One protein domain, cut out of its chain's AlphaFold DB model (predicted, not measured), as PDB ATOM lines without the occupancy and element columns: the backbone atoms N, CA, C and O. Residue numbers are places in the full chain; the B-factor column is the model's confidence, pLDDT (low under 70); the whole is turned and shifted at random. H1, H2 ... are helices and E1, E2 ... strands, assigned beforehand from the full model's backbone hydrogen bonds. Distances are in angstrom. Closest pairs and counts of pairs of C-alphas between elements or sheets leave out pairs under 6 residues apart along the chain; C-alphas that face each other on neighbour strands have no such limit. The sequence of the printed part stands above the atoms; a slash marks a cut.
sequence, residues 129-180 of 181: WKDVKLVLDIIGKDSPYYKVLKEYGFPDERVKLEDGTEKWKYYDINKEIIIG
ATOM      1  N   TRP A 129      -9.536  63.209  57.935       94.19
ATOM      2  CA  TRP A 129     -10.435  63.256  56.779       94.19
ATOM      3  C   TRP A 129     -11.680  62.383  56.966       94.19
ATOM      4  O   TRP A 129     -12.783  62.779  56.595       94.19
ATOM      5  N   LYS A 130     -11.518  61.207  57.586       94.31
ATOM      6  CA  LYS A 130     -12.628  60.283  57.854       94.31
ATOM      7  C   LYS A 130     -13.693  60.917  58.758       94.31
ATOM      8  O   LYS A 130     -14.881  60.805  58.469       94.31
ATOM      9  N   ASP A 131     -13.251  61.629  59.788       95.56
ATOM     10  CA  ASP A 131     -14.119  62.310  60.748       95.56
ATOM     11  C   ASP A 131     -14.780  63.544  60.124       95.56
ATOM     12  O   ASP A 131     -15.972  63.781  60.317       95.56
ATOM     13  N   VAL A 132     -14.030  64.304  59.316       95.62
ATOM     14  CA  VAL A 132     -14.577  65.436  58.550       95.62
ATOM     15  C   VAL A 132     -15.691  64.954  57.629       95.62
ATOM     16  O   VAL A 132     -16.766  65.546  57.619       95.62
ATOM     17  N   LYS A 133     -15.470  63.857  56.896       94.62
ATOM     18  CA  LYS A 133     -16.475  63.288  55.994       94.62
ATOM     19  C   LYS A 133     -17.764  62.922  56.735       94.62
ATOM     20  O   LYS A 133     -18.836  63.276  56.265       94.62
ATOM     21  N   LEU A 134     -17.653  62.299  57.909       95.31
ATOM     22  CA  LEU A 134     -18.814  61.958  58.733       95.31
ATOM     23  C   LEU A 134     -19.619  63.201  59.139       95.31
ATOM     24  O   LEU A 134     -20.844  63.177  59.093       95.31
ATOM     25  N   VAL A 135     -18.949  64.301  59.491       94.94
ATOM     26  CA  VAL A 135     -19.634  65.565  59.803       94.94
ATOM     27  C   VAL A 135     -20.264  66.188  58.555       94.94
ATOM     28  O   VAL A 135     -21.402  66.646  58.622       94.94
ATOM     29  N   LEU A 136     -19.563  66.176  57.416       95.12
ATOM     30  CA  LEU A 136     -20.079  66.676  56.134       95.12
ATOM     31  C   LEU A 136     -21.341  65.932  55.674       95.12
ATOM     32  O   LEU A 136     -22.193  66.548  55.041       95.12
ATOM     33  N   ASP A 137     -21.464  64.642  55.993       93.81
ATOM     34  CA  ASP A 137     -22.638  63.827  55.658       93.81
ATOM     35  C   ASP A 137     -23.873  64.180  56.519       93.81
ATOM     36  O   ASP A 137     -25.001  63.890  56.122       93.81
ATOM     37  N   ILE A 138     -23.676  64.820  57.679       93.94
ATOM     38  CA  ILE A 138     -24.744  65.205  58.619       93.94
ATOM     39  C   ILE A 138     -25.219  66.642  58.371       93.94
ATOM     40  O   ILE A 138     -26.410  66.935  58.484       93.94
ATOM     41  N   ILE A 139     -24.299  67.557  58.066       92.44
ATOM     42  CA  ILE A 139     -24.624  68.976  57.886       92.44
ATOM     43  C   ILE A 139     -25.134  69.259  56.466       92.44
ATOM     44  O   ILE A 139     -24.685  68.670  55.483       92.44
ATOM     45  N   GLY A 140     -26.067  70.206  56.337       90.31
ATOM     46  CA  GLY A 140     -26.602  70.600  55.033       90.31
ATOM     47  C   GLY A 140     -25.517  71.175  54.117       90.31
ATOM     48  O   GLY A 140     -24.727  72.015  54.544       90.31
ATOM     49  N   LYS A 141     -25.504  70.767  52.840       93.25
ATOM     50  CA  LYS A 141     -24.492  71.191  51.846       93.25
ATOM     51  C   LYS A 141     -24.427  72.706  51.627       93.25
ATOM     52  O   LYS A 141     -23.382  73.222  51.232       93.25
ATOM     53  N   ASP A 142     -25.525  73.402  51.898       91.75
ATOM     54  CA  ASP A 142     -25.627  74.854  51.748       91.75
ATOM     55  C   ASP A 142     -25.132  75.623  52.983       91.75
ATOM     56  O   ASP A 142     -24.894  76.829  52.896       91.75
ATOM     57  N   SER A 143     -24.909  74.928  54.105       93.50
ATOM     58  CA  SER A 143     -24.423  75.526  55.348       93.50
ATOM     59  C   SER A 143     -23.041  76.172  55.158       93.50
ATOM     60  O   SER A 143     -22.153  75.557  54.549       93.50
ATOM     61  N   PRO A 144     -22.794  77.366  55.734       92.38
ATOM     62  CA  PRO A 144     -21.460  77.966  55.795       92.38
ATOM     63  C   PRO A 144     -20.407  77.009  56.374       92.38
ATOM     64  O   PRO A 144     -19.301  76.895  55.840       92.38
ATOM     65  N   TYR A 145     -20.788  76.227  57.388       93.75
ATOM     66  CA  TYR A 145     -19.940  75.203  57.995       93.75
ATOM     67  C   TYR A 145     -19.529  74.115  56.997       93.75
ATOM     68  O   TYR A 145     -18.373  73.697  56.999       93.75
ATOM     69  N   TYR A 146     -20.439  73.673  56.118       94.75
ATOM     70  CA  TYR A 146     -20.134  72.652  55.110       94.75
ATOM     71  C   TYR A 146     -19.066  73.134  54.137       94.75
ATOM     72  O   TYR A 146     -18.105  72.412  53.866       94.75
ATOM     73  N   LYS A 147     -19.201  74.368  53.642       92.88
ATOM     74  CA  LYS A 147     -18.244  74.960  52.698       92.88
ATOM     75  C   LYS A 147     -16.845  75.013  53.310       92.88
ATOM     76  O   LYS A 147     -15.893  74.538  52.693       92.88
ATOM     77  N   VAL A 148     -16.742  75.494  54.551       94.19
ATOM     78  CA  VAL A 148     -15.459  75.619  55.252       94.19
ATOM     79  C   VAL A 148     -14.861  74.252  55.597       94.19
ATOM     80  O   VAL A 148     -13.697  74.010  55.290       94.19
ATOM     81  N   LEU A 149     -15.639  73.328  56.176       95.12
ATOM     82  CA  LEU A 149     -15.152  71.991  56.544       95.12
ATOM     83  C   LEU A 149     -14.715  71.170  55.328       95.12
ATOM     84  O   LEU A 149     -13.743  70.423  55.412       95.12
ATOM     85  N   LYS A 150     -15.412  71.305  54.195       94.38
ATOM     86  CA  LYS A 150     -15.075  70.590  52.956       94.38
ATOM     87  C   LYS A 150     -13.725  71.029  52.393       94.38
ATOM     88  O   LYS A 150     -13.010  70.209  51.819       94.38
ATOM     89  N   GLU A 151     -13.389  72.304  52.530       92.31
ATOM     90  CA  GLU A 151     -12.156  72.867  51.987       92.31
ATOM     91  C   GLU A 151     -10.987  72.735  52.969       92.31
ATOM     92  O   GLU A 151      -9.932  72.207  52.611       92.31
ATOM     93  N   TYR A 152     -11.198  73.135  54.224       93.81
ATOM     94  CA  TYR A 152     -10.140  73.310  55.220       93.81
ATOM     95  C   TYR A 152     -10.086  72.215  56.289       93.81
ATOM     96  O   TYR A 152      -9.066  72.048  56.954       93.81
ATOM     97  N   GLY A 153     -11.147  71.421  56.433       94.94
ATOM     98  CA  GLY A 153     -11.255  70.416  57.485       94.94
ATOM     99  C   GLY A 153     -11.549  71.052  58.838       94.94
ATOM    100  O   GLY A 153     -12.082  72.154  58.924       94.94
ATOM    101  N   PHE A 154     -11.244  70.337  59.919       95.12
ATOM    102  CA  PHE A 154     -11.436  70.884  61.258       95.12
ATOM    103  C   PHE A 154     -10.380  71.945  61.586       95.12
ATOM    104  O   PHE A 154      -9.203  71.702  61.326       95.12
ATOM    105  N   PRO A 155     -10.776  73.057  62.230       95.44
ATOM    106  CA  PRO A 155      -9.825  74.049  62.703       95.44
ATOM    107  C   PRO A 155      -9.008  73.517  63.882       95.44
ATOM    108  O   PRO A 155      -9.408  72.563  64.565       95.44
ATOM    109  N   ASP A 156      -7.890  74.186  64.133       94.38
ATOM    110  CA  ASP A 156      -7.043  73.966  65.304       94.38
ATOM    111  C   ASP A 156      -7.652  74.616  66.553       94.38
ATOM    112  O   ASP A 156      -7.557  74.075  67.653       94.38
ATOM    113  N   GLU A 157      -8.335  75.751  66.376       96.25
ATOM    114  CA  GLU A 157      -9.023  76.476  67.445       96.25
ATOM    115  C   GLU A 157     -10.382  77.004  66.969       96.25
ATOM    116  O   GLU A 157     -10.524  77.467  65.833       96.25
ATOM    117  N   ARG A 158     -11.375  76.972  67.866       95.12
ATOM    118  CA  ARG A 158     -12.687  77.603  67.687       95.12
ATOM    119  C   ARG A 158     -12.947  78.565  68.836       95.12
ATOM    120  O   ARG A 158     -12.849  78.170  69.994       95.12
ATOM    121  N   VAL A 159     -13.319  79.797  68.512       95.31
ATOM    122  CA  VAL A 159     -13.692  80.830  69.483       95.31
ATOM    123  C   VAL A 159     -15.091  81.316  69.151       95.31
ATOM    124  O   VAL A 159     -15.320  81.809  68.051       95.31
ATOM    125  N   LYS A 160     -16.026  81.189  70.091       94.12
ATOM    126  CA  LYS A 160     -17.365  81.763  69.939       94.12
ATOM    127  C   LYS A 160     -17.311  83.265  70.234       94.12
ATOM    128  O   LYS A 160     -16.746  83.658  71.253       94.12
ATOM    129  N   LEU A 161     -17.855  84.076  69.335       93.75
ATOM    130  CA  LEU A 161     -17.917  85.531  69.444       93.75
ATOM    131  C   LEU A 161     -19.234  85.976  70.098       93.75
ATOM    132  O   LEU A 161     -20.191  85.204  70.202       93.75
ATOM    133  N   GLU A 162     -19.269  87.223  70.571       92.50
ATOM    134  CA  GLU A 162     -20.425  87.796  71.282       92.50
ATOM    135  C   GLU A 162     -21.683  87.888  70.405       92.50
ATOM    136  O   GLU A 162     -22.795  87.777  70.913       92.50
ATOM    137  N   ASP A 163     -21.510  88.027  69.089       91.62
ATOM    138  CA  ASP A 163     -22.589  88.068  68.091       91.62
ATOM    139  C   ASP A 163     -23.150  86.679  67.727       91.62
ATOM    140  O   ASP A 163     -24.038  86.566  66.884       91.62
ATOM    141  N   GLY A 164     -22.646  85.616  68.363       89.00
ATOM    142  CA  GLY A 164     -23.058  84.235  68.123       89.00
ATOM    143  C   GLY A 164     -22.285  83.522  67.013       89.00
ATOM    144  O   GLY A 164     -22.414  82.301  66.912       89.00
ATOM    145  N   THR A 165     -21.449  84.227  66.243       93.88
ATOM    146  CA  THR A 165     -20.583  83.612  65.228       93.88
ATOM    147  C   THR A 165     -19.392  82.876  65.851       93.88
ATOM    148  O   THR A 165     -19.070  83.018  67.034       93.88
ATOM    149  N   GLU A 166     -18.714  82.051  65.058       95.31
ATOM    150  CA  GLU A 166     -17.511  81.326  65.447       95.31
ATOM    151  C   GLU A 166     -16.305  81.772  64.623       95.31
ATOM    152  O   GLU A 166     -16.301  81.711  63.395       95.31
ATOM    153  N   LYS A 167     -15.220  82.137  65.304       96.31
ATOM    154  CA  LYS A 167     -13.903  82.331  64.703       96.31
ATOM    155  C   LYS A 167     -13.125  81.020  64.725       96.31
ATOM    156  O   LYS A 167     -12.805  80.487  65.787       96.31
ATOM    157  N   TRP A 168     -12.802  80.511  63.547       96.94
ATOM    158  CA  TRP A 168     -12.041  79.289  63.321       96.94
ATOM    159  C   TRP A 168     -10.620  79.637  62.882       96.94
ATOM    160  O   TRP A 168     -10.441  80.426  61.952       96.94
ATOM    161  N   LYS A 169      -9.613  79.050  63.532       96.62
ATOM    162  CA  LYS A 169      -8.194  79.271  63.208       96.62
ATOM    163  C   LYS A 169      -7.533  77.992  62.703       96.62
ATOM    164  O   LYS A 169      -7.742  76.922  63.272       96.62
ATOM    165  N   TYR A 170      -6.713  78.143  61.666       93.44
ATOM    166  CA  TYR A 170      -5.904  77.091  61.057       93.44
ATOM    167  C   TYR A 170      -4.446  77.545  61.022       93.44
ATOM    168  O   TYR A 170      -4.054  78.371  60.188       93.44
ATOM    169  N   TYR A 171      -3.638  77.026  61.936       91.94
ATOM    170  CA  TYR A 171      -2.257  77.451  62.130       91.94
ATOM    171  C   TYR A 171      -1.349  76.998  60.989       91.94
ATOM    172  O   TYR A 171      -0.554  77.796  60.493       91.94
ATOM    173  N   ASP A 172      -1.540  75.775  60.495       85.06
ATOM    174  CA  ASP A 172      -0.708  75.183  59.435       85.06
ATOM    175  C   ASP A 172      -0.763  75.949  58.101       85.06
ATOM    176  O   ASP A 172       0.152  75.867  57.273       85.06
ATOM    177  N   ILE A 173      -1.840  76.706  57.884       87.81
ATOM    178  CA  ILE A 173      -2.072  77.499  56.670       87.81
ATOM    179  C   ILE A 173      -2.234  78.994  56.957       87.81
ATOM    180  O   ILE A 173      -2.560  79.749  56.043       87.81
ATOM    181  N   ASN A 174      -2.001  79.422  58.204       90.62
ATOM    182  CA  ASN A 174      -2.146  80.805  58.657       90.62
ATOM    183  C   ASN A 174      -3.471  81.448  58.197       90.62
ATOM    184  O   ASN A 174      -3.487  82.523  57.589       90.62
ATOM    185  N   LYS A 175      -4.587  80.749  58.435       91.31
ATOM    186  CA  LYS A 175      -5.926  81.157  57.992       91.31
ATOM    187  C   LYS A 175      -6.848  81.334  59.190       91.31
ATOM    188  O   LYS A 175      -6.884  80.497  60.089       91.31
ATOM    189  N   GLU A 176      -7.643  82.396  59.157       95.25
ATOM    190  CA  GLU A 176      -8.751  82.615  60.081       95.25
ATOM    191  C   GLU A 176     -10.041  82.792  59.280       95.25
ATOM    192  O   GLU A 176     -10.044  83.446  58.236       95.25
ATOM    193  N   ILE A 177     -11.125  82.183  59.752       94.88
ATOM    194  CA  ILE A 177     -12.438  82.237  59.107       94.88
ATOM    195  C   ILE A 177     -13.476  82.526  60.187       94.88
ATOM    196  O   ILE A 177     -13.482  81.867  61.221       94.88
ATOM    197  N   ILE A 178     -14.344  83.507  59.951       95.00
ATOM    198  CA  ILE A 178     -15.518  83.759  60.791       95.00
ATOM    199  C   ILE A 178     -16.708  83.072  60.124       95.00
ATOM    200  O   ILE A 178     -16.944  83.271  58.931       95.00
ATOM    201  N   ILE A 179     -17.417  82.235  60.874       92.19
ATOM    202  CA  ILE A 179     -18.566  81.454  60.414       92.19
ATOM    203  C   ILE A 179     -19.761  81.827  61.287       92.19
ATOM    204  O   ILE A 179     -19.710  81.663  62.501       92.19
ATOM    205  N   GLY A 180     -20.822  82.336  60.675       84.19
ATOM    206  CA  GLY A 180     -22.122  82.559  61.309       84.19
ATOM    207  C   GLY A 180     -23.216  81.803  60.563       84.19
ATOM    208  O   GLY A 180     -22.933  81.183  59.532       84.19
TER     209      GLY A 180
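Overview. This is residues 129 to 180 of the 181 residues of an uncharacterized protein of Thermotomaculum hydrothermale (UniProt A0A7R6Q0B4). A small antiparallel sheet, E1 E2 E3, has helix H2 over edge strand E3, and H1 packs on H2. The 52 printed residues, class mixed, include two named helices, then three named strands. The whole is compact, radius of gyration of the C-alphas 11.0 A, spanning 28 by 25 by 13 A.

Along the chain. E1 is residues 157 to 160, E2 166 to 170, 13.1 A long, and E3 175 to 179, ending at C-alpha (-18.566, 81.454, 60.414). H1, residues 129 to 138, runs 14.6 A from C-alpha (-10.435, 63.256, 56.779); H2 is 144 to 152.

Arrangement. In the meander, successive strands antiparallel neighbours, N 159 and O 167, 2.9 A, and N 168 and O 177, 2.8 A, are within hydrogen-bond range. H2 is on the sheet, over E3, height 10.1 A. H1 and H2, a hairpin, touch, closest C-alphas Leu 136 and Tyr 146, 6.1 A. O i to N i+4 pairs are within range throughout H2, 5 of 6 in H1.

Size, cuts and confidence. The printed part has no cut, no long link and no residue under pLDDT 70.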